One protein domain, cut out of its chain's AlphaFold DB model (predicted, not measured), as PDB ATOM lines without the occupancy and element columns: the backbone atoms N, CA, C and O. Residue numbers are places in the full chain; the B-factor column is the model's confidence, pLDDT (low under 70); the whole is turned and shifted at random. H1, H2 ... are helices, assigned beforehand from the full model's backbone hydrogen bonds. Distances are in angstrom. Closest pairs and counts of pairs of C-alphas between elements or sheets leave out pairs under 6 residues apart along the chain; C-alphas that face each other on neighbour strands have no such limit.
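AT A GLANCE: This is residues 12 to 178 of the 181 residues of the protein "Uncharacterized membrane protein YoaK (UPF0700 family)" of Mesonia hippocampi (UniProt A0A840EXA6). H5 runs through the middle of this helical domain, with H1 and H4 packed along it on one side and the long H3 crossing it on the other. H6 packs across H3 and H5 on the side away from H1 and H4, and H2 folds into a hairpin with the first part of H3 at one end of the domain. The printed part has 167 residues with six named helices, H1 to H6 in order along the chain, and no named strand, and its class is all helix. The whole is compact, with a radius of gyration of the C-alphas of 16.5 A and a rounded outline spanning 45 by 36 by 27 A.

HOW THE PARTS SIT: H1, residues 12 to 36, touches H5, residues 121 to 142, at a shallow tilt of 8 degrees, opposite ways; their closest C-alphas, those of Phe 36 and Pro 121, are 6.9 A apart. H2, residues 43 to 55, and H3, residues 59 to 87, form a helical hairpin at a tilt of 36 degrees, only just steep, with the closest C-alphas, Phe 50 and Gly 62, 4.7 A apart. H3 and H5 are the hubs, touching four helices each. They touch each other the same way at 37 degrees, only just steep, and the closest C-alphas, Gly 75 and Gly 133, are 4.3 A apart. H4, residues 96 to 111, touches H5 at a shallow tilt of 25 degrees, opposite ways, with the C-alphas of Glu 102 and Thr 131 closest at 5.6 A. H3, H4 and H5 form an up and down bundle, each running against the one before it. H6, residues 151 to 165, touches H3 at a steep tilt of 49 degrees, the same way, with the C-alphas of Phe 77 and Gly 160 closest at 4.0 A. H2 and H6 touch only at their ends, with the C-alphas of Val 43 and Thr 153 closest at 5.2 A. H1 and H3 are apart. Each O i to N i+4 pair is within hydrogen-bond range in H1, H2, H4, H5 and H6, and 23 of 25 are in H3.

IN THESE COORDINATES: H1 begins at C-alpha 12, (-23.077, 16.837, -49.947), and is 35.3 A long. H2 measures 18.3 A and H3 41.1 A, H3 ending at C-alpha 87, (-27.853, 33.728, -34.095). H4 measures 22.2 A, H5 31.6 A and H6 20.8 A, H6 ending at C-alpha 165, (-18.631, 31.490, -26.063).

THE WHOLE: The two C-alphas farthest apart, those of Asp 56 and Lys 91, are 52.7 A apart. The printed part has no cut, and no link between helices is long. Residues 166 to 178 hold no named element. Mean pLDDT of the printed part is 87.8, with residues 89 to 92 and 173 to 178 under 70.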
ATOM      1  N   LYS A  12     -23.275  16.099 -48.695       79.19
ATOM      2  CA  LYS A  12     -23.077  16.837 -49.947       79.19
ATOM      3  C   LYS A  12     -22.905  18.356 -49.776       79.19
ATOM      4  O   LYS A  12     -21.993  18.905 -50.370       79.19
ATOM      5  N   HIS A  13     -23.735  19.030 -48.983       76.19
ATOM      6  CA  HIS A  13     -23.648  20.472 -48.738       76.19
ATOM      7  C   HIS A  13     -22.368  20.856 -47.987       76.19
ATOM      8  O   HIS A  13     -21.642  21.746 -48.421       76.19
ATOM      9  N   ASN A  14     -22.041  20.134 -46.908       77.00
ATOM     10  CA  ASN A  14     -20.794  20.358 -46.171       77.00
ATOM     11  C   ASN A  14     -19.573  20.117 -47.066       77.00
ATOM     12  O   ASN A  14     -18.611  20.875 -47.006       77.00
ATOM     13  N   LEU A  15     -19.633  19.092 -47.923       77.88
ATOM     14  CA  LEU A  15     -18.588  18.800 -48.897       77.88
ATOM     15  C   LEU A  15     -18.454  19.912 -49.949       77.88
ATOM     16  O   LEU A  15     -17.343  20.345 -50.221       77.88
ATOM     17  N   GLN A  16     -19.559  20.409 -50.511       84.06
ATOM     18  CA  GLN A  16     -19.540  21.516 -51.476       84.06
ATOM     19  C   GLN A  16     -18.909  22.777 -50.879       84.06
ATOM     20  O   GLN A  16     -18.035  23.378 -51.499       84.06
ATOM     21  N   ILE A  17     -19.305  23.139 -49.657       77.75
ATOM     22  CA  ILE A  17     -18.724  24.270 -48.929       77.75
ATOM     23  C   ILE A  17     -17.227  24.047 -48.690       77.75
ATOM     24  O   ILE A  17     -16.427  24.938 -48.961       77.75
ATOM     25  N   ALA A  18     -16.836  22.855 -48.231       81.38
ATOM     26  CA  ALA A  18     -15.439  22.519 -47.978       81.38
ATOM     27  C   ALA A  18     -14.585  22.574 -49.251       81.38
ATOM     28  O   ALA A  18     -13.453  23.044 -49.198       81.38
ATOM     29  N   ILE A  19     -15.119  22.150 -50.399       87.94
ATOM     30  CA  ILE A  19     -14.417  22.221 -51.687       87.94
ATOM     31  C   ILE A  19     -14.184  23.681 -52.082       87.94
ATOM     32  O   ILE A  19     -13.054  24.058 -52.370       87.94
ATOM     33  N   VAL A  20     -15.224  24.518 -52.049       89.88
ATOM     34  CA  VAL A  20     -15.100  25.928 -52.448       89.88
ATOM     35  C   VAL A  20     -14.163  26.687 -51.510       89.88
ATOM     36  O   VAL A  20     -13.262  27.380 -51.972       89.88
ATOM     37  N   LEU A  21     -14.327  26.530 -50.194       87.44
ATOM     38  CA  LEU A  21     -13.505  27.246 -49.216       87.44
ATOM     39  C   LEU A  21     -12.059  26.740 -49.201       87.44
ATOM     40  O   LEU A  21     -11.148  27.553 -49.097       87.44
ATOM     41  N   SER A  22     -11.816  25.437 -49.386       89.31
ATOM     42  CA  SER A  22     -10.442  24.925 -49.511       89.31
ATOM     43  C   SER A  22      -9.758  25.400 -50.794       89.31
ATOM     44  O   SER A  22      -8.565  25.695 -50.769       89.31
ATOM     45  N   PHE A  23     -10.504  25.555 -51.892       92.94
ATOM     46  CA  PHE A  23      -9.990  26.157 -53.121       92.94
ATOM     47  C   PHE A  23      -9.605  27.629 -52.918       92.94
ATOM     48  O   PHE A  23      -8.491  28.023 -53.265       92.94
ATOM     49  N   VAL A  24     -10.476  28.428 -52.289       92.88
ATOM     50  CA  VAL A  24     -10.181  29.832 -51.945       92.88
ATOM     51  C   VAL A  24      -8.971  29.926 -51.014       92.88
ATOM     52  O   VAL A  24      -8.052  30.693 -51.294       92.88
ATOM     53  N   ALA A  25      -8.914  29.107 -49.960       91.94
ATOM     54  CA  ALA A  25      -7.768  29.043 -49.051       91.94
ATOM     55  C   ALA A  25      -6.469  28.690 -49.796       91.94
ATOM     56  O   ALA A  25      -5.419  29.269 -49.527       91.94
ATOM     57  N   GLY A  26      -6.541  27.769 -50.763       93.88
ATOM     58  CA  GLY A  26      -5.424  27.408 -51.634       93.88
ATOM     59  C   GLY A  26      -4.922  28.589 -52.465       93.88
ATOM     60  O   GLY A  26      -3.719  28.850 -52.478       93.88
ATOM     61  N   ILE A  27      -5.827  29.344 -53.095       94.06
ATOM     62  CA  ILE A  27      -5.476  30.557 -53.853       94.06
ATOM     63  C   ILE A  27      -4.825  31.592 -52.939       94.06
ATOM     64  O   ILE A  27      -3.757  32.106 -53.267       94.06
ATOM     65  N   VAL A  28      -5.428  31.883 -51.784       94.44
ATOM     66  CA  VAL A  28      -4.892  32.869 -50.834       94.44
ATOM     67  C   VAL A  28      -3.510  32.452 -50.321       94.44
ATOM     68  O   VAL A  28      -2.621  33.290 -50.179       94.44
ATOM     69  N   ASN A  29      -3.288  31.157 -50.100       94.44
ATOM     70  CA  ASN A  29      -1.995  30.649 -49.659       94.44
ATOM     71  C   ASN A  29      -0.921  30.736 -50.754       94.44
ATOM     72  O   ASN A  29       0.190  31.179 -50.482       94.44
ATOM     73  N   VAL A  30      -1.242  30.346 -51.995       93.88
ATOM     74  CA  VAL A  30      -0.294  30.428 -53.122       93.88
ATOM     75  C   VAL A  30       0.028  31.882 -53.456       93.88
ATOM     76  O   VAL A  30       1.194  32.226 -53.612       93.88
ATOM     77  N   THR A  31      -0.979  32.751 -53.523       91.25
ATOM     78  CA  THR A  31      -0.775  34.183 -53.792       91.25
ATOM     79  C   THR A  31      -0.002  34.862 -52.665       91.25
ATOM     80  O   THR A  31       0.949  35.583 -52.946       91.25
ATOM     81  N   GLY A  32      -0.321  34.565 -51.400       91.38
ATOM     82  CA  GLY A  32       0.439  35.042 -50.244       91.38
ATOM     83  C   GLY A  32       1.903  34.591 -50.272       91.38
ATOM     84  O   GLY A  32       2.801  35.394 -50.022       91.38
ATOM     85  N   PHE A  33       2.162  33.341 -50.660       92.44
ATOM     86  CA  PHE A  33       3.522  32.827 -50.787       92.44
ATOM     87  C   PHE A  33       4.292  33.468 -51.948       92.44
ATOM     88  O   PHE A  33       5.449  33.840 -51.778       92.44
ATOM     89  N   LEU A  34       3.673  33.629 -53.119       91.00
ATOM     90  CA  LEU A  34       4.335  34.236 -54.277       91.00
ATOM     91  C   LEU A  34       4.595  35.736 -54.087       91.00
ATOM     92  O   LEU A  34       5.599  36.239 -54.577       91.00
ATOM     93  N   ALA A  35       3.709  36.435 -53.377       89.56
ATOM     94  CA  ALA A  35       3.802  37.875 -53.160       89.56
ATOM     95  C   ALA A  35       4.682  38.255 -51.955       89.56
ATOM     96  O   ALA A  35       5.381  39.262 -52.003       89.56
ATOM     97  N   PHE A  36       4.648  37.462 -50.876       90.25
ATOM     98  CA  PHE A  36       5.269  37.815 -49.590       90.25
ATOM     99  C   PHE A  36       6.177  36.726 -49.007       90.25
ATOM    100  O   PHE A  36       6.715  36.910 -47.920       90.25
ATOM    101  N   HIS A  37       6.336  35.581 -49.679       90.25
ATOM    102  CA  HIS A  37       7.064  34.406 -49.174       90.25
ATOM    103  C   HIS A  37       6.526  33.840 -47.851       90.25
ATOM    104  O   HIS A  37       7.242  33.143 -47.133       90.25
ATOM    105  N   GLN A  38       5.251  34.093 -47.539       90.69
ATOM    106  CA  GLN A  38       4.610  33.626 -46.312       90.69
ATOM    107  C   GLN A  38       3.412  32.722 -46.601       90.69
ATOM    108  O   GLN A  38       2.556  33.035 -47.427       90.69
ATOM    109  N   LEU A  39       3.331  31.605 -45.875       90.44
ATOM    110  CA  LEU A  39       2.181  30.700 -45.911       90.44
ATOM    111  C   LEU A  39       1.104  31.202 -44.946       90.44
ATOM    112  O   LEU A  39       1.277  31.160 -43.729       90.44
ATOM    113  N   THR A  40      -0.024  31.663 -45.472       88.44
ATOM    114  CA  THR A  40      -1.094  32.315 -44.691       88.44
ATOM    115  C   THR A  40      -2.080  31.325 -44.069       88.44
ATOM    116  O   THR A  40      -2.871  31.698 -43.208       88.44
ATOM    117  N   THR A  41      -2.012  30.045 -44.440       86.56
ATOM    118  CA  THR A  41      -2.835  28.964 -43.860       86.56
ATOM    119  C   THR A  41      -2.069  28.076 -42.871       86.56
ATOM    120  O   THR A  41      -2.653  27.180 -42.255       86.56
ATOM    121  N   ASN A  42      -0.765  28.317 -42.674       90.38
ATOM    122  CA  ASN A  42       0.125  27.455 -41.891       90.38
ATOM    123  C   ASN A  42       0.516  28.063 -40.531       90.38
ATOM    124  O   ASN A  42       1.672  28.415 -40.297       90.38
ATOM    125  N   VAL A  43      -0.443  28.149 -39.602       90.88
ATOM    126  CA  VAL A  43      -0.189  28.644 -38.233       90.88
ATOM    127  C   VAL A  43       0.820  27.761 -37.488       90.88
ATOM    128  O   VAL A  43       1.659  28.278 -36.757       90.88
ATOM    129  N   THR A  44       0.804  26.442 -37.716       91.50
ATOM    130  CA  THR A  44       1.794  25.503 -37.153       91.50
ATOM    131  C   THR A  44       3.231  25.892 -37.497       91.50
ATOM    132  O   THR A  44       4.086  25.891 -36.615       91.50
ATOM    133  N   GLY A  45       3.493  26.251 -38.757       91.19
ATOM    134  CA  GLY A  45       4.814  26.698 -39.202       91.19
ATOM    135  C   GLY A  45       5.252  27.989 -38.513       91.19
ATOM    136  O   GLY A  45       6.347  28.045 -37.961       91.19
ATOM    137  N   HIS A  46       4.369  28.991 -38.462       91.94
ATOM    138  CA  HIS A  46       4.646  30.260 -37.771       91.94
ATOM    139  C   HIS A  46       4.910  30.064 -36.280       91.94
ATOM    140  O   HIS A  46       5.815  30.683 -35.729       91.94
ATOM    141  N   PHE A  47       4.177  29.160 -35.627       92.06
ATOM    142  CA  PHE A  47       4.411  28.827 -34.223       92.06
ATOM    143  C   PHE A  47       5.770  28.156 -34.006       92.06
ATOM    144  O   PHE A  47       6.474  28.497 -33.060       92.06
ATOM    145  N   ALA A  48       6.180  27.243 -34.891       91.62
ATOM    146  CA  ALA A  48       7.499  26.621 -34.809       91.62
ATOM    147  C   ALA A  48       8.631  27.654 -34.959       91.62
ATOM    148  O   ALA A  48       9.570  27.652 -34.163       91.62
ATOM    149  N   LEU A  49       8.512  28.568 -35.928       90.81
ATOM    150  CA  LEU A  49       9.478  29.653 -36.133       90.81
ATOM    151  C   LEU A  49       9.515  30.616 -34.940       90.81
ATOM    152  O   LEU A  49      10.594  30.982 -34.482       90.81
ATOM    153  N   PHE A  50       8.349  30.958 -34.385       91.25
ATOM    154  CA  PHE A  50       8.245  31.767 -33.174       91.25
ATOM    155  C   PHE A  50       9.001  31.140 -31.997       91.25
ATOM    156  O   PHE A  50       9.832  31.805 -31.383       91.25
ATOM    157  N   ILE A  51       8.746  29.864 -31.694       90.50
ATOM    158  CA  ILE A  51       9.407  29.169 -30.581       90.50
ATOM    159  C   ILE A  51      10.918  29.071 -30.807       90.50
ATOM    160  O   ILE A  51      11.681  29.264 -29.862       90.50
ATOM    161  N   ASN A  52      11.356  28.829 -32.044       91.12
ATOM    162  CA  ASN A  52      12.777  28.801 -32.379       91.12
ATOM    163  C   ASN A  52      13.456  30.158 -32.124       91.12
ATOM    164  O   ASN A  52      14.491  30.218 -31.466       91.12
ATOM    165  N   ASP A  53      12.849  31.258 -32.574       88.81
ATOM    166  CA  ASP A  53      13.396  32.603 -32.362       88.81
ATOM    167  C   ASP A  53      13.391  33.019 -30.881       88.81
ATOM    168  O   ASP A  53      14.292  33.733 -30.433       88.81
ATOM    169  N   VAL A  54      12.398  32.565 -30.110       88.38
ATOM    170  CA  VAL A  54      12.349  32.760 -28.653       88.38
ATOM    171  C   VAL A  54      13.470  31.986 -27.959       88.38
ATOM    172  O   VAL A  54      14.131  32.547 -27.085       88.38
ATOM    173  N   ALA A  55      13.716  30.734 -28.353       90.06
ATOM    174  CA  ALA A  55      14.794  29.916 -27.797       90.06
ATOM    175  C   ALA A  55      16.185  30.514 -28.079       90.06
ATOM    176  O   ALA A  55      17.065  30.467 -27.223       90.06
ATOM    177  N   ASP A  56      16.349  31.150 -29.240       88.88
ATOM    178  CA  ASP A  56      17.571  31.850 -29.653       88.88
ATOM    179  C   ASP A  56      17.733  33.258 -29.036       88.88
ATOM    180  O   ASP A  56      18.660  33.985 -29.405       88.88
ATOM    181  N   PHE A  57      16.834  33.695 -28.142       84.25
ATOM    182  CA  PHE A  57      16.775  35.062 -27.590       84.25
ATOM    183  C   PHE A  57      16.647  36.175 -28.657       84.25
ATOM    184  O   PHE A  57      16.899  37.354 -28.391       84.25
ATOM    185  N   LYS A  58      16.188  35.843 -29.871       82.81
ATOM    186  CA  LYS A  58      15.946  36.778 -30.987       82.81
ATOM    187  C   LYS A  58      14.516  37.326 -30.943       82.81
ATOM    188  O   LYS A  58      13.796  37.306 -31.943       82.81
ATOM    189  N   PHE A  59      14.107  37.865 -29.793       76.50
ATOM    190  CA  PHE A  59      12.724  38.293 -29.521       76.50
ATOM    191  C   PHE A  59      12.131  39.222 -30.590       76.50
ATOM    192  O   PHE A  59      10.946  39.132 -30.915       76.50
ATOM    193  N   TRP A  60      12.958  40.084 -31.184       77.44
ATOM    194  CA  TRP A  60      12.519  41.026 -32.212       77.44
ATOM    195  C   TRP A  60      11.998  40.340 -33.485       77.44
ATOM    196  O   TRP A  60      11.025  40.802 -34.069       77.44
ATOM    197  N   ARG A  61      12.606  39.216 -33.894       74.69
ATOM    198  CA  ARG A  61      12.163  38.438 -35.067       74.69
ATOM    199  C   ARG A  61      10.934  37.591 -34.743       74.69
ATOM    200  O   ARG A  61       9.957  37.632 -35.486       74.69
ATOM    201  N   GLY A  62      10.923  36.955 -33.570       78.88
ATOM    202  CA  GLY A  62       9.776  36.175 -33.097       78.88
ATOM    203  C   GLY A  62       8.488  36.998 -32.961       78.88
ATOM    204  O   GLY A  62       7.393  36.477 -33.164       78.88
ATOM    205  N   THR A  63       8.599  38.303 -32.689       85.62
ATOM    206  CA  THR A  63       7.435  39.194 -32.540       85.62
ATOM    207  C   THR A  63       6.547  39.212 -33.790       85.62
ATOM    208  O   THR A  63       5.326  39.259 -33.663       85.62
ATOM    209  N   VAL A  64       7.118  39.098 -34.995       90.69
ATOM    210  CA  VAL A  64       6.336  39.086 -36.245       90.69
ATOM    211  C   VAL A  64       5.466  37.830 -36.338       90.69
ATOM    212  O   VAL A  64       4.256  37.932 -36.539       90.69
ATOM    213  N   TYR A  65       6.038  36.649 -36.094       91.38
ATOM    214  CA  TYR A  65       5.282  35.392 -36.091       91.38
ATOM    215  C   TYR A  65       4.231  35.345 -34.980       91.38
ATOM    216  O   TYR A  65       3.144  34.797 -35.161       91.38
ATOM    217  N   PHE A  66       4.515  35.966 -33.837       92.38
ATOM    218  CA  PHE A  66       3.525  36.124 -32.781       92.38
ATOM    219  C   PHE A  66       2.335  36.984 -33.236       92.38
ATOM    220  O   PHE A  66       1.183  36.596 -33.032       92.38
ATOM    221  N   LEU A  67       2.589  38.108 -33.917       95.00
ATOM    222  CA  LEU A  67       1.533  38.949 -34.490       95.00
ATOM    223  C   LEU A  67       0.719  38.206 -35.554       95.00
ATOM    224  O   LEU A  67      -0.500  38.348 -35.589       95.00
ATOM    225  N   TYR A  68       1.360  37.369 -36.368       95.94
ATOM    226  CA  TYR A  68       0.692  36.503 -37.343       95.94
ATOM    227  C   TYR A  68      -0.307  35.544 -36.678       95.94
ATOM    228  O   TYR A  68      -1.464  35.448 -37.095       95.94
ATOM    229  N   ILE A  69       0.123  34.869 -35.609       95.50
ATOM    230  CA  ILE A  69      -0.723  33.955 -34.828       95.50
ATOM    231  C   ILE A  69      -1.879  34.717 -34.169       95.50
ATOM    232  O   ILE A  69      -3.023  34.261 -34.210       95.50
ATOM    233  N   LEU A  70      -1.608  35.895 -33.596       96.88
ATOM    234  CA  LEU A  70      -2.644  36.735 -32.997       96.88
ATOM    235  C   LEU A  70      -3.652  37.243 -34.029       96.88
ATOM    236  O   LEU A  70      -4.848  37.234 -33.751       96.88
ATOM    237  N   ALA A  71      -3.205  37.648 -35.218       97.75
ATOM    238  CA  ALA A  71      -4.091  38.083 -36.290       97.75
ATOM    239  C   ALA A  71      -5.043  36.954 -36.707       97.75
ATOM    240  O   ALA A  71      -6.254  37.168 -36.790       97.75
ATOM    241  N   PHE A  72      -4.519  35.736 -36.875       97.69
ATOM    242  CA  PHE A  72      -5.328  34.547 -37.139       97.69
ATOM    243  C   PHE A  72      -6.355  34.289 -36.024       97.69
ATOM    244  O   PHE A  72      -7.547  34.138 -36.301       97.69
ATOM    245  N   LEU A  73      -5.917  34.295 -34.759       97.75
ATOM    246  CA  LEU A  73      -6.788  34.088 -33.599       97.75
ATOM    247  C   LEU A  73      -7.909  35.136 -33.532       97.75
ATOM    248  O   LEU A  73      -9.071  34.788 -33.313       97.75
ATOM    249  N   LEU A  74      -7.576  36.411 -33.756       98.19
ATOM    250  CA  LEU A  74      -8.547  37.501 -33.823       98.19
ATOM    251  C   LEU A  74      -9.557  37.275 -34.949       98.19
ATOM    252  O   LEU A  74     -10.749  37.479 -34.738       98.19
ATOM    253  N   GLY A  75      -9.116  36.794 -36.112       97.75
ATOM    254  CA  GLY A  75     -10.003  36.400 -37.204       97.75
ATOM    255  C   GLY A  75     -11.006  35.333 -36.770       97.75
ATOM    256  O   GLY A  75     -12.218  35.516 -36.893       97.75
ATOM    257  N   SER A  76     -10.523  34.238 -36.180       97.25
ATOM    258  CA  SER A  76     -11.392  33.157 -35.701       97.25
ATOM    259  C   SER A  76     -12.377  33.618 -34.624       97.25
ATOM    260  O   SER A  76     -13.551  33.225 -34.637       97.25
ATOM    261  N   PHE A  77     -11.929  34.497 -33.727       97.44
ATOM    262  CA  PHE A  77     -12.771  35.123 -32.716       97.44
ATOM    263  C   PHE A  77     -13.856  36.016 -33.334       97.44
ATOM    264  O   PHE A  77     -15.029  35.851 -33.012       97.44
ATOM    265  N   ILE A  78     -13.514  36.920 -34.258       97.31
ATOM    266  CA  ILE A  78     -14.481  37.849 -34.869       97.31
ATOM    267  C   ILE A  78     -15.551  37.100 -35.671       97.31
ATOM    268  O   ILE A  78     -16.738  37.397 -35.519       97.31
ATOM    269  N   SER A  79     -15.167  36.102 -36.472       96.06
ATOM    270  CA  SER A  79     -16.116  35.260 -37.222       96.06
ATOM    271  C   SER A  79     -17.113  34.592 -36.277       96.06
ATOM    272  O   SER A  79     -18.332  34.730 -36.428       96.06
ATOM    273  N   SER A  80     -16.598  33.961 -35.223       94.56
ATOM    274  CA  SER A  80     -17.407  33.294 -34.205       94.56
ATOM    275  C   SER A  80     -18.326  34.266 -33.470       94.56
ATOM    276  O   SER A  80     -19.508  33.971 -33.282       94.56
ATOM    277  N   PHE A  81     -17.810  35.434 -33.085       94.69
ATOM    278  CA  PHE A  81     -18.557  36.475 -32.387       94.69
ATOM    279  C   PHE A  81     -19.724  36.993 -33.216       94.69
ATOM    280  O   PHE A  81     -20.840  37.097 -32.703       94.69
ATOM    281  N   LEU A  82     -19.502  37.265 -34.502       93.06
ATOM    282  CA  LEU A  82     -20.563  37.680 -35.414       93.06
ATOM    283  C   LEU A  82     -21.627  36.586 -35.545       93.06
ATOM    284  O   LEU A  82     -22.816  36.874 -35.400       93.06
ATOM    285  N   ILE A  83     -21.214  35.330 -35.740       91.19
ATOM    286  CA  ILE A  83     -22.143  34.200 -35.851       91.19
ATOM    287  C   ILE A  83     -23.013  34.084 -34.590       91.19
ATOM    288  O   ILE A  83     -24.234  33.988 -34.707       91.19
ATOM    289  N   GLU A  84     -22.431  34.132 -33.387       90.19
ATOM    290  CA  GLU A  84     -23.193  34.053 -32.131       90.19
ATOM    291  C   GLU A  84     -24.112  35.263 -31.921       90.19
ATOM    292  O   GLU A  84     -25.290  35.098 -31.591       90.19
ATOM    293  N   LYS A  85     -23.618  36.477 -32.192       89.44
ATOM    294  CA  LYS A  85     -24.398  37.715 -32.068       89.44
ATOM    295  C   LYS A  85     -25.643  37.696 -32.953       89.44
ATOM    296  O   LYS A  85     -26.726  38.060 -32.498       89.44
ATOM    297  N   PHE A  86     -25.517  37.256 -34.205       86.50
ATOM    298  CA  PHE A  86     -26.638  37.234 -35.148       86.50
ATOM    299  C   PHE A  86     -27.537  36.005 -35.006       86.50
ATOM    300  O   PHE A  86     -28.723  36.081 -35.336       86.50
ATOM    301  N   LYS A  87     -27.036  34.902 -34.439       82.81
ATOM    302  CA  LYS A  87     -27.853  33.728 -34.095       82.81
ATOM    303  C   LYS A  87     -28.967  34.067 -33.102       82.81
ATOM    304  O   LYS A  87     -30.055  33.500 -33.202       82.81
ATOM    305  N   ALA A  88     -28.740  35.033 -32.211       71.25
ATOM    306  CA  ALA A  88     -29.760  35.533 -31.289       71.25
ATOM    307  C   ALA A  88     -30.952  36.210 -32.002       71.25
ATOM    308  O   ALA A  88     -32.077  36.145 -31.511       71.25
ATOM    309  N   ASN A  89     -30.737  36.794 -33.189       69.75
ATOM    310  CA  ASN A  89     -31.721  37.640 -33.874       69.75
ATOM    311  C   ASN A  89     -32.663  36.894 -34.842       69.75
ATOM    312  O   ASN A  89     -33.544  37.530 -35.415       69.75
ATOM    313  N   LYS A  90     -32.514  35.569 -35.030       67.06
ATOM    314  CA  LYS A  90     -33.387  34.626 -35.789       67.06
ATOM    315  C   LYS A  90     -33.815  34.983 -37.234       67.06
ATOM    316  O   LYS A  90     -34.444  34.145 -37.870       67.06
ATOM    317  N   LYS A  91     -33.502  36.167 -37.771       56.97
ATOM    318  CA  LYS A  91     -34.054  36.680 -39.043       56.97
ATOM    319  C   LYS A  91     -33.097  36.656 -40.243       56.97
ATOM    320  O   LYS A  91     -33.561  36.828 -41.363       56.97
ATOM    321  N   THR A  92     -31.800  36.410 -40.047       61.62
ATOM    322  CA  THR A  92     -30.783  36.506 -41.115       61.62
ATOM    323  C   THR A  92     -29.888  35.270 -41.136       61.62
ATOM    324  O   THR A  92     -29.621  34.677 -40.090       61.62
ATOM    325  N   ASN A  93     -29.394  34.889 -42.320       77.69
ATOM    326  CA  ASN A  93     -28.352  33.871 -42.442       77.69
ATOM    327  C   ASN A  93     -27.086  34.337 -41.695       77.69
ATOM    328  O   ASN A  93     -26.395  35.262 -42.123       77.69
ATOM    329  N   VAL A  94     -26.807  33.694 -40.559       83.44
ATOM    330  CA  VAL A  94     -25.789  34.096 -39.569       83.44
ATOM    331  C   VAL A  94     -24.362  34.126 -40.121       83.44
ATOM    332  O   VAL A  94     -23.504  34.808 -39.570       83.44
ATOM    333  N   PHE A  95     -24.112  33.416 -41.221       86.19
ATOM    334  CA  PHE A  95     -22.792  33.267 -41.833       86.19
ATOM    335  C   PHE A  95     -22.438  34.387 -42.825       86.19
ATOM    336  O   PHE A  95     -21.265  34.568 -43.161       86.19
ATOM    337  N   VAL A  96     -23.430  35.162 -43.281       87.69
ATOM    338  CA  VAL A  96     -23.252  36.172 -44.340       87.69
ATOM    339  C   VAL A  96     -22.275  37.264 -43.921       87.69
ATOM    340  O   VAL A  96     -21.418  37.639 -44.709       87.69
ATOM    341  N   PHE A  97     -22.346  37.740 -42.677       89.56
ATOM    342  CA  PHE A  97     -21.482  38.828 -42.211       89.56
ATOM    343  C   PHE A  97     -20.003  38.437 -42.171       89.56
ATOM    344  O   PHE A  97     -19.168  39.204 -42.637       89.56
ATOM    345  N   SER A  98     -19.676  37.239 -41.674       91.62
ATOM    346  CA  SER A  98     -18.289  36.754 -41.690       91.62
ATOM    347  C   SER A  98     -17.776  36.588 -43.119       91.62
ATOM    348  O   SER A  98     -16.658  36.996 -43.418       91.62
ATOM    349  N   THR A  99     -18.610  36.035 -44.004       92.00
ATOM    350  CA  THR A  99     -18.266  35.836 -45.421       92.00
ATOM    351  C   THR A  99     -18.054  37.174 -46.133       92.00
ATOM    352  O   THR A  99     -17.137  37.322 -46.931       92.00
ATOM    353  N   LEU A 100     -18.875  38.183 -45.825       94.19
ATOM    354  CA  LEU A 100     -18.744  39.516 -46.407       94.19
ATOM    355  C   LEU A 100     -17.430  40.187 -45.993       94.19
ATOM    356  O   LEU A 100     -16.771  40.782 -46.839       94.19
ATOM    357  N   ILE A 101     -17.036  40.075 -44.720       95.50
ATOM    358  CA  ILE A 101     -15.757  40.622 -44.244       95.50
ATOM    359  C   ILE A 101     -14.592  39.943 -44.962       95.50
ATOM    360  O   ILE A 101     -13.688  40.637 -45.420       95.50
ATOM    361  N   GLU A 102     -14.625  38.617 -45.106       95.25
ATOM    362  CA  GLU A 102     -13.617  37.866 -45.861       95.25
ATOM    363  C   GLU A 102     -13.507  38.376 -47.304       95.25
ATOM    364  O   GLU A 102     -12.424  38.773 -47.733       95.25
ATOM    365  N   VAL A 103     -14.627  38.455 -48.030       95.00
ATOM    366  CA  VAL A 103     -14.648  38.914 -49.427       95.00
ATOM    367  C   VAL A 103     -14.134  40.344 -49.558       95.00
ATOM    368  O   VAL A 103     -13.265  40.603 -50.385       95.00
ATOM    369  N   VAL A 104     -14.632  41.275 -48.740       96.31
ATOM    370  CA  VAL A 104     -14.202  42.682 -48.780       96.31
ATOM    371  C   VAL A 104     -12.708  42.797 -48.498       96.31
ATOM    372  O   VAL A 104     -12.009  43.523 -49.199       96.31
ATOM    373  N   THR A 105     -12.204  42.049 -47.518       94.81
ATOM    374  CA  THR A 105     -10.786  42.075 -47.153       94.81
ATOM    375  C   THR A 105      -9.907  41.556 -48.293       94.81
ATOM    376  O   THR A 105      -8.927  42.208 -48.651       94.81
ATOM    377  N   LEU A 106     -10.279  40.434 -48.921       94.31
ATOM    378  CA  LEU A 106      -9.539  39.887 -50.063       94.31
ATOM    379  C   LEU A 106      -9.589  40.808 -51.286       94.31
ATOM    380  O   LEU A 106      -8.575  40.971 -51.959       94.31
ATOM    381  N   VAL A 107     -10.733  41.445 -51.554       94.31
ATOM    382  CA  VAL A 107     -10.866  42.422 -52.645       94.31
ATOM    383  C   VAL A 107      -9.973  43.635 -52.397       94.31
ATOM    384  O   VAL A 107      -9.256  44.041 -53.305       94.31
ATOM    385  N   ILE A 108      -9.956  44.182 -51.178       92.62
ATOM    386  CA  ILE A 108      -9.068  45.300 -50.830       92.62
ATOM    387  C   ILE A 108      -7.610  44.916 -51.082       92.62
ATOM    388  O   ILE A 108      -6.894  45.678 -51.723       92.62
ATOM    389  N   ILE A 109      -7.180  43.729 -50.646       90.88
ATOM    390  CA  ILE A 109      -5.802  43.267 -50.855       90.88
ATOM    391  C   ILE A 109      -5.491  43.093 -52.345       90.88
ATOM    392  O   ILE A 109      -4.430  43.512 -52.796       90.88
ATOM    393  N   ALA A 110      -6.420  42.538 -53.124       90.19
ATOM    394  CA  ALA A 110      -6.252  42.394 -54.567       90.19
ATOM    395  C   ALA A 110      -6.114  43.750 -55.287       90.19
ATOM    396  O   ALA A 110      -5.393  43.848 -56.277       90.19
ATOM    397  N   LEU A 111      -6.767  44.803 -54.780       90.00
ATOM    398  CA  LEU A 111      -6.690  46.158 -55.335       90.00
ATOM    399  C   LEU A 111      -5.392  46.902 -54.991       90.00
ATOM    400  O   LEU A 111      -5.087  47.891 -55.653       90.00
ATOM    401  N   ILE A 112      -4.617  46.446 -53.997       84.94
ATOM    402  CA  ILE A 112      -3.337  47.078 -53.623       84.94
ATOM    403  C   ILE A 112      -2.304  46.984 -54.766       84.94
ATOM    404  O   ILE A 112      -1.376  47.786 -54.813       84.94
ATOM    405  N   GLY A 113      -2.519  46.114 -55.758       73.31
ATOM    406  CA  GLY A 113      -1.805  46.150 -57.034       73.31
ATOM    407  C   GLY A 113      -0.318  45.831 -56.884       73.31
ATOM    408  O   GLY A 113       0.052  44.662 -56.785       73.31
ATOM    409  N   ASP A 114       0.534  46.859 -56.904       76.56
ATOM    410  CA  ASP A 114       1.987  46.699 -56.850       76.56
ATOM    411  C   ASP A 114       2.472  46.370 -55.433       76.56
ATOM    412  O   ASP A 114       2.711  47.235 -54.587       76.56
ATOM    413  N   VAL A 115       2.652  45.073 -55.201       72.81
ATOM    414  CA  VAL A 115       3.141  44.525 -53.936       72.81
ATOM    415  C   VAL A 115       4.554  45.021 -53.602       72.81
ATOM    416  O   VAL A 115       4.885  45.171 -52.426       72.81
ATOM    417  N   SER A 116       5.381  45.326 -54.609       70.31
ATOM    418  CA  SER A 116       6.772  45.748 -54.394       70.31
ATOM    419  C   SER A 116       6.890  47.157 -53.803       70.31
ATOM    420  O   SER A 116       7.871  47.469 -53.128       70.31
ATOM    421  N   ALA A 117       5.857  47.986 -53.975       74.75
ATOM    422  CA  ALA A 117       5.773  49.329 -53.409       74.75
ATOM    423  C   ALA A 117       5.219  49.351 -51.968       74.75
ATOM    424  O   ALA A 117       5.138  50.414 -51.341       74.75
ATOM    425  N   VAL A 118       4.824  48.198 -51.413       83.00
ATOM    426  CA  VAL A 118       4.227  48.123 -50.077       83.00
ATOM    427  C   VAL A 118       5.298  48.330 -49.007       83.00
ATOM    428  O   VAL A 118       6.146  47.479 -48.759       83.00
ATOM    429  N   LYS A 119       5.197  49.452 -48.289       82.88
ATOM    430  CA  LYS A 119       6.119  49.821 -47.202       82.88
ATOM    431  C   LYS A 119       6.125  48.836 -46.021       82.88
ATOM    432  O   LYS A 119       7.125  48.737 -45.318       82.88
ATOM    433  N   TYR A 120       5.012  48.136 -45.787       85.38
ATOM    434  CA  TYR A 120       4.815  47.233 -44.646       85.38
ATOM    435  C   TYR A 120       4.138  45.918 -45.085       85.38
ATOM    436  O   TYR A 120       2.938  45.744 -44.854       85.38
ATOM    437  N   PRO A 121       4.869  44.993 -45.733       89.56
ATOM    438  CA  PRO A 121       4.301  43.745 -46.258       89.56
ATOM    439  C   PRO A 121       3.697  42.858 -45.159       89.56
ATOM    440  O   PRO A 121       2.664  42.225 -45.371       89.56
ATOM    441  N   ASP A 122       4.269  42.886 -43.953       91.38
ATOM    442  CA  ASP A 122       3.776  42.133 -42.794       91.38
ATOM    443  C   ASP A 122       2.346  42.499 -42.392       91.38
ATOM    444  O   ASP A 122       1.611  41.644 -41.901       91.38
ATOM    445  N   LEU A 123       1.912  43.745 -42.622       92.12
ATOM    446  CA  LEU A 123       0.526  44.137 -42.361       92.12
ATOM    447  C   LEU A 123      -0.433  43.404 -43.298       92.12
ATOM    448  O   LEU A 123      -1.468  42.928 -42.839       92.12
ATOM    449  N   ILE A 124      -0.068  43.246 -44.573       93.44
ATOM    450  CA  ILE A 124      -0.873  42.481 -45.531       93.44
ATOM    451  C   ILE A 124      -0.906  41.010 -45.117       93.44
ATOM    452  O   ILE A 124      -1.981  40.417 -45.088       93.44
ATOM    453  N   VAL A 125       0.234  40.434 -44.723       94.69
ATOM    454  CA  VAL A 125       0.295  39.043 -44.244       94.69
ATOM    455  C   VAL A 125      -0.576  38.847 -42.997       94.69
ATOM    456  O   VAL A 125      -1.359  37.899 -42.951       94.69
ATOM    457  N   CYS A 126      -0.535  39.770 -42.032       96.12
ATOM    458  CA  CYS A 126      -1.439  39.784 -40.879       96.12
ATOM    459  C   CYS A 126      -2.911  39.840 -41.307       96.12
ATOM    460  O   CYS A 126      -3.731  39.085 -40.789       96.12
ATOM    461  N   THR A 127      -3.269  40.704 -42.259       95.81
ATOM    462  CA  THR A 127      -4.645  40.803 -42.766       95.81
ATOM    463  C   THR A 127      -5.084  39.518 -43.483       95.81
ATOM    464  O   THR A 127      -6.217  39.065 -43.300       95.81
ATOM    465  N   LEU A 128      -4.194  38.876 -44.243       95.94
ATOM    466  CA  LEU A 128      -4.456  37.580 -44.873       95.94
ATOM    467  C   LEU A 128      -4.650  36.478 -43.826       95.94
ATOM    468  O   LEU A 128      -5.620  35.731 -43.908       95.94
ATOM    469  N   LEU A 129      -3.795  36.409 -42.803       96.94
ATOM    470  CA  LEU A 129      -3.928  35.461 -41.691       96.94
ATOM    471  C   LEU A 129      -5.207  35.682 -40.885       96.94
ATOM    472  O   LEU A 129      -5.888  34.716 -40.550       96.94
ATOM    473  N   PHE A 130      -5.578  36.936 -40.625       98.00
ATOM    474  CA  PHE A 130      -6.871  37.290 -40.040       98.00
ATOM    475  C   PHE A 130      -8.029  36.765 -40.895       98.00
ATOM    476  O   PHE A 130      -8.966  36.154 -40.378       98.00
ATOM    477  N   THR A 131      -7.936  36.923 -42.214       97.06
ATOM    478  CA  THR A 131      -8.940  36.424 -43.159       97.06
ATOM    479  C   THR A 131      -9.028  34.897 -43.155       97.06
ATOM    480  O   THR A 131     -10.123  34.339 -43.102       97.06
ATOM    481  N   MET A 132      -7.892  34.200 -43.111       96.69
ATOM    482  CA  MET A 132      -7.857  32.740 -42.965       96.69
ATOM    483  C   MET A 132      -8.413  32.286 -41.608       96.69
ATOM    484  O   MET A 132      -9.105  31.272 -41.529       96.69
ATOM    485  N   GLY A 133      -8.186  33.059 -40.544       96.75
ATOM    486  CA  GLY A 133      -8.792  32.839 -39.232       96.75
ATOM    487  C   GLY A 133     -10.319  32.943 -39.263       96.75
ATOM    488  O   GLY A 133     -11.001  32.066 -38.719       96.75
ATOM    489  N   LEU A 134     -10.862  33.971 -39.932       96.62
ATOM    490  CA  LEU A 134     -12.306  34.141 -40.150       96.62
ATOM    491  C   LEU A 134     -12.900  32.922 -40.871       96.62
ATOM    492  O   LEU A 134     -13.916  32.375 -40.426       96.62
ATOM    493  N   GLN A 135     -12.250  32.499 -41.960       95.31
ATOM    494  CA  GLN A 135     -12.690  31.395 -42.809       95.31
ATOM    495  C   GLN A 135     -12.655  30.056 -42.062       95.31
ATOM    496  O   GLN A 135     -13.624  29.299 -42.101       95.31
ATOM    497  N   ASN A 136     -11.588  29.777 -41.308       94.62
ATOM    498  CA  ASN A 136     -11.468  28.538 -40.538       94.62
ATOM    499  C   ASN A 136     -12.545  28.428 -39.453       94.62
ATOM    500  O   ASN A 136     -13.185  27.382 -39.324       94.62
ATOM    501  N   ALA A 137     -12.833  29.511 -38.725       94.56
ATOM    502  CA  ALA A 137     -13.938  29.515 -37.767       94.56
ATOM    503  C   ALA A 137     -15.302  29.353 -38.460       94.56
ATOM    504  O   ALA A 137     -16.152  28.594 -37.985       94.56
ATOM    505  N   LEU A 138     -15.500  30.001 -39.614       93.00
ATOM    506  CA  LEU A 138     -16.716  29.876 -40.417       93.00
ATOM    507  C   LEU A 138     -16.956  28.417 -40.847       93.00
ATOM    508  O   LEU A 138     -18.043  27.886 -40.610       93.00
ATOM    509  N   VAL A 139     -15.938  27.755 -41.411       91.06
ATOM    510  CA  VAL A 139     -15.968  26.340 -41.829       91.06
ATOM    511  C   VAL A 139     -16.286  25.422 -40.652       91.06
ATOM    512  O   VAL A 139     -17.153  24.548 -40.754       91.06
ATOM    513  N   THR A 140     -15.628  25.628 -39.512       91.31
ATOM    514  CA  THR A 140     -15.860  24.825 -38.307       91.31
ATOM    515  C   THR A 140     -17.304  24.972 -37.822       91.31
ATOM    516  O   THR A 140     -17.958  23.976 -37.504       91.31
ATOM    517  N   LYS A 141     -17.859  26.191 -37.824       88.88
ATOM    518  CA  LYS A 141     -19.232  26.454 -37.364       88.88
ATOM    519  C   LYS A 141     -20.294  25.945 -38.338       88.88
ATOM    520  O   LYS A 141     -21.272  25.353 -37.887       88.88
ATOM    521  N   ILE A 142     -20.118  26.141 -39.647       86.06
ATOM    522  CA  ILE A 142     -21.093  25.706 -40.661       86.06
ATOM    523  C   ILE A 142     -21.110  24.180 -40.822       86.06
ATOM    524  O   ILE A 142     -22.174  23.587 -40.985       86.06
ATOM    525  N   SER A 143     -19.949  23.527 -40.699       84.12
ATOM    526  CA  SER A 143     -19.827  22.069 -40.807       84.12
ATOM    527  C   SER A 143     -20.142  21.320 -39.507       84.12
ATOM    528  O   SER A 143     -20.137  20.090 -39.513       84.12
ATOM    529  N   ASN A 144     -20.423  22.020 -38.401       84.44
ATOM    530  CA  ASN A 144     -20.519  21.447 -37.051       84.44
ATOM    531  C   ASN A 144     -19.266  20.634 -36.659       84.44
ATOM    532  O   ASN A 144     -19.376  19.505 -36.184       84.44
ATOM    533  N   ALA A 145     -18.078  21.200 -36.888       84.19
ATOM    534  CA  ALA A 145     -16.767  20.601 -36.606       84.19
ATOM    535  C   ALA A 145     -16.461  19.276 -37.344       84.19
ATOM    536  O   ALA A 145     -15.523  18.561 -36.976       84.19
ATOM    537  N   VAL A 146     -17.226  18.948 -38.397       82.88
ATOM    538  CA  VAL A 146     -16.943  17.807 -39.288       82.88
ATOM    539  C   VAL A 146     -15.703  18.081 -40.136       82.88
ATOM    540  O   VAL A 146     -14.882  17.188 -40.324       82.88
ATOM    541  N   VAL A 147     -15.555  19.313 -40.628       80.75
ATOM    542  CA  VAL A 147     -14.359  19.763 -41.343       80.75
ATOM    543  C   VAL A 147     -13.482  20.502 -40.344       80.75
ATOM    544  O   VAL A 147     -13.938  21.459 -39.720       80.75
ATOM    545  N   ARG A 148     -12.245  20.035 -40.168       79.31
ATOM    546  CA  ARG A 148     -11.279  20.608 -39.227       79.31
ATOM    547  C   ARG A 148      -9.928  20.828 -39.882       79.31
ATOM    548  O   ARG A 148      -9.531  20.101 -40.788       79.31
ATOM    549  N   THR A 149      -9.232  21.834 -39.381       85.25
ATOM    550  CA  THR A 149      -7.849  22.142 -39.733       85.25
ATOM    551  C   THR A 149      -6.870  21.202 -39.023       85.25
ATOM    552  O   THR A 149      -7.251  20.357 -38.213       85.25
ATOM    553  N   THR A 150      -5.583  21.361 -39.327       85.50
ATOM    554  CA  THR A 150      -4.477  20.651 -38.670       85.50
ATOM    555  C   THR A 150      -4.388  20.983 -37.178       85.50
ATOM    556  O   THR A 150      -4.994  21.944 -36.720       85.50
ATOM    557  N   HIS A 151      -3.615  20.203 -36.417       90.38
ATOM    558  CA  HIS A 151      -3.591  20.232 -34.949       90.38
ATOM    559  C   HIS A 151      -3.477  21.645 -34.347       90.38
ATOM    560  O   HIS A 151      -4.397  22.100 -33.674       90.38
ATOM    561  N   LEU A 152      -2.388  22.368 -34.620       91.12
ATOM    562  CA  LEU A 152      -2.143  23.666 -33.986       91.12
ATOM    563  C   LEU A 152      -3.034  24.777 -34.564       91.12
ATOM    564  O   LEU A 152      -3.630  25.531 -33.801       91.12
ATOM    565  N   THR A 153      -3.221  24.831 -35.887       93.12
ATOM    566  CA  THR A 153      -4.191  25.749 -36.519       93.12
ATOM    567  C   THR A 153      -5.610  25.538 -35.970       93.12
ATOM    568  O   THR A 153      -6.343  26.500 -35.740       93.12
ATOM    569  N   GLY A 154      -5.989  24.281 -35.722       93.31
ATOM    570  CA  GLY A 154      -7.262  23.887 -35.124       93.31
ATOM    571  C   GLY A 154      -7.401  24.383 -33.700       93.31
ATOM    572  O   GLY A 154      -8.391  25.037 -33.408       93.31
ATOM    573  N   LEU A 155      -6.381  24.193 -32.860       93.69
ATOM    574  CA  LEU A 155      -6.386  24.702 -31.486       93.69
ATOM    575  C   LEU A 155      -6.574  26.222 -31.425       93.69
ATOM    576  O   LEU A 155      -7.376  26.696 -30.628       93.69
ATOM    577  N   PHE A 156      -5.902  26.999 -32.280       95.00
ATOM    578  CA  PHE A 156      -6.108  28.454 -32.319       95.00
ATOM    579  C   PHE A 156      -7.489  28.847 -32.862       95.00
ATOM    580  O   PHE A 156      -8.086  29.814 -32.387       95.00
ATOM    581  N   THR A 157      -8.021  28.090 -33.825       95.56
ATOM    582  CA  THR A 157      -9.385  28.302 -34.335       95.56
ATOM    583  C   THR A 157     -10.418  28.035 -33.237       95.56
ATOM    584  O   THR A 157     -11.299  28.863 -32.995       95.56
ATOM    585  N   ASP A 158     -10.278  26.902 -32.548       93.81
ATOM    586  CA  ASP A 158     -11.137  26.473 -31.448       93.81
ATOM    587  C   ASP A 158     -11.034  27.451 -30.271       93.81
ATOM    588  O   ASP A 158     -12.064  27.885 -29.758       93.81
ATOM    589  N   LEU A 159      -9.830  27.923 -29.932       94.81
ATOM    590  CA  LEU A 159      -9.619  28.964 -28.923       94.81
ATOM    591  C   LEU A 159     -10.396  30.244 -29.262       94.81
ATOM    592  O   LEU A 159     -11.096  30.787 -28.407       94.81
ATOM    593  N   GLY A 160     -10.339  30.724 -30.508       95.62
ATOM    594  CA  GLY A 160     -11.124  31.887 -30.942       95.62
ATOM    595  C   GLY A 160     -12.640  31.672 -30.800       95.62
ATOM    596  O   GLY A 160     -13.374  32.567 -30.359       95.62
ATOM    597  N   ILE A 161     -13.114  30.462 -31.116       93.62
ATOM    598  CA  ILE A 161     -14.513  30.057 -30.933       93.62
ATOM    599  C   ILE A 161     -14.887  30.036 -29.441       93.62
ATOM    600  O   ILE A 161     -15.939  30.552 -29.063       93.62
ATOM    601  N   GLU A 162     -14.057  29.460 -28.579       92.50
ATOM    602  CA  GLU A 162     -14.316  29.327 -27.142       92.50
ATOM    603  C   GLU A 162     -14.286  30.674 -26.416       92.50
ATOM    604  O   GLU A 162     -15.194  30.971 -25.633       92.50
ATOM    605  N   LEU A 163     -13.326  31.542 -26.750       93.75
ATOM    606  CA  LEU A 163     -13.276  32.925 -26.265       93.75
ATOM    607  C   LEU A 163     -14.576  33.672 -26.579       93.75
ATOM    608  O   LEU A 163     -15.093  34.412 -25.743       93.75
ATOM    609  N   THR A 164     -15.161  33.424 -27.750       93.19
ATOM    610  CA  THR A 164     -16.477  33.970 -28.087       93.19
ATOM    611  C   THR A 164     -17.569  33.420 -27.171       93.19
ATOM    612  O   THR A 164     -18.386  34.184 -26.662       93.19
ATOM    613  N   GLN A 165     -17.611  32.108 -26.925       89.62
ATOM    614  CA  GLN A 165     -18.631  31.490 -26.063       89.62
ATOM    615  C   GLN A 165     -18.595  32.051 -24.629       89.62
ATOM    616  O   GLN A 165     -19.644  32.224 -23.990       89.62
ATOM    617  N   LEU A 166     -17.407  32.432 -24.143       88.81
ATOM    618  CA  LEU A 166     -17.218  33.148 -22.878       88.81
ATOM    619  C   LEU A 166     -17.842  34.556 -22.859       88.81
ATOM    620  O   LEU A 166     -18.070  35.100 -21.778       88.81
ATOM    621  N   LEU A 167     -18.257  35.117 -23.994       89.56
ATOM    622  CA  LEU A 167     -18.996  36.384 -24.070       89.56
ATOM    623  C   LEU A 167     -20.522  36.212 -24.180       89.56
ATOM    624  O   LEU A 167     -21.252  37.164 -23.926       89.56
ATOM    625  N   PHE A 168     -21.027  35.000 -24.450       86.81
ATOM    626  CA  PHE A 168     -22.470  34.711 -24.572       86.81
ATOM    627  C   PHE A 168     -22.987  33.731 -23.491       86.81
ATOM    628  O   PHE A 168     -23.204  32.550 -23.770       86.81
ATOM    629  N   PRO A 169     -23.187  34.173 -22.230       77.62
ATOM    630  CA  PRO A 169     -23.446  33.270 -21.095       77.62
ATOM    631  C   PRO A 169     -24.796  32.583 -21.161       77.62
ATOM    632  O   PRO A 169     -24.927  31.419 -20.794       77.62
ATOM    633  N   THR A 170     -25.784  33.300 -21.675       75.44
ATOM    634  CA  THR A 170     -27.151  32.817 -21.843       75.44
ATOM    635  C   THR A 170     -27.250  31.711 -22.895       75.44
ATOM    636  O   THR A 170     -28.080  30.819 -22.759       75.44
ATOM    637  N   ALA A 171     -26.382  31.726 -23.915       74.75
ATOM    638  CA  ALA A 171     -26.323  30.689 -24.946       74.75
ATOM    639  C   ALA A 171     -25.503  29.457 -24.511       74.75
ATOM    640  O   ALA A 171     -25.762  28.349 -24.980       74.75
ATOM    641  N   TYR A 172     -24.541  29.642 -23.599       77.94
ATOM    642  CA  TYR A 172     -23.619  28.604 -23.132       77.94
ATOM    643  C   TYR A 172     -23.595  28.537 -21.592       77.94
ATOM    644  O   TYR A 172     -22.641  29.016 -20.976       77.94
ATOM    645  N   PRO A 173     -24.610  27.926 -20.946       62.31
ATOM    646  CA  PRO A 173     -24.734  27.914 -19.482       62.31
ATOM    647  C   PRO A 173     -23.659  27.071 -18.768       62.31
ATOM    648  O   PRO A 173     -23.304  27.350 -17.629       62.31
ATOM    649  N   ASN A 174     -23.060  26.080 -19.440       69.31
ATOM    650  CA  ASN A 174     -22.039  25.191 -18.863       69.31
ATOM    651  C   ASN A 174     -20.598  25.715 -19.036       69.31
ATOM    652  O   ASN A 174     -19.706  24.971 -19.445       69.31
ATOM    653  N   ARG A 175     -20.345  26.990 -18.713       64.31
ATOM    654  CA  ARG A 175     -19.017  27.627 -18.871       64.31
ATOM    655  C   ARG A 175     -17.903  26.966 -18.075       64.31
ATOM    656  O   ARG A 175     -16.747  27.035 -18.478       64.31
ATOM    657  N   HIS A 176     -18.247  26.318 -16.965       60.22
ATOM    658  CA  HIS A 176     -17.281  25.598 -16.137       60.22
ATOM    659  C   HIS A 176     -16.534  24.512 -16.919       60.22
ATOM    660  O   HIS A 176     -15.378  24.261 -16.613       60.22
ATOM    661  N   LYS A 177     -17.148  23.938 -17.965       60.59
ATOM    662  CA  LYS A 177     -16.491  22.956 -18.840       60.59
ATOM    663  C   LYS A 177     -15.548  23.578 -19.873       60.59
ATOM    664  O   LYS A 177     -14.652  22.885 -20.316       60.59
ATOM    665  N   ILE A 178     -15.742  24.849 -20.240       60.22
ATOM    666  CA  ILE A 178     -14.874  25.576 -21.191       60.22
ATOM    667  C   ILE A 178     -13.595  26.046 -20.487       60.22
ATOM    668  O   ILE A 178     -12.530  26.059 -21.077       60.22
TER     669      ILE A 178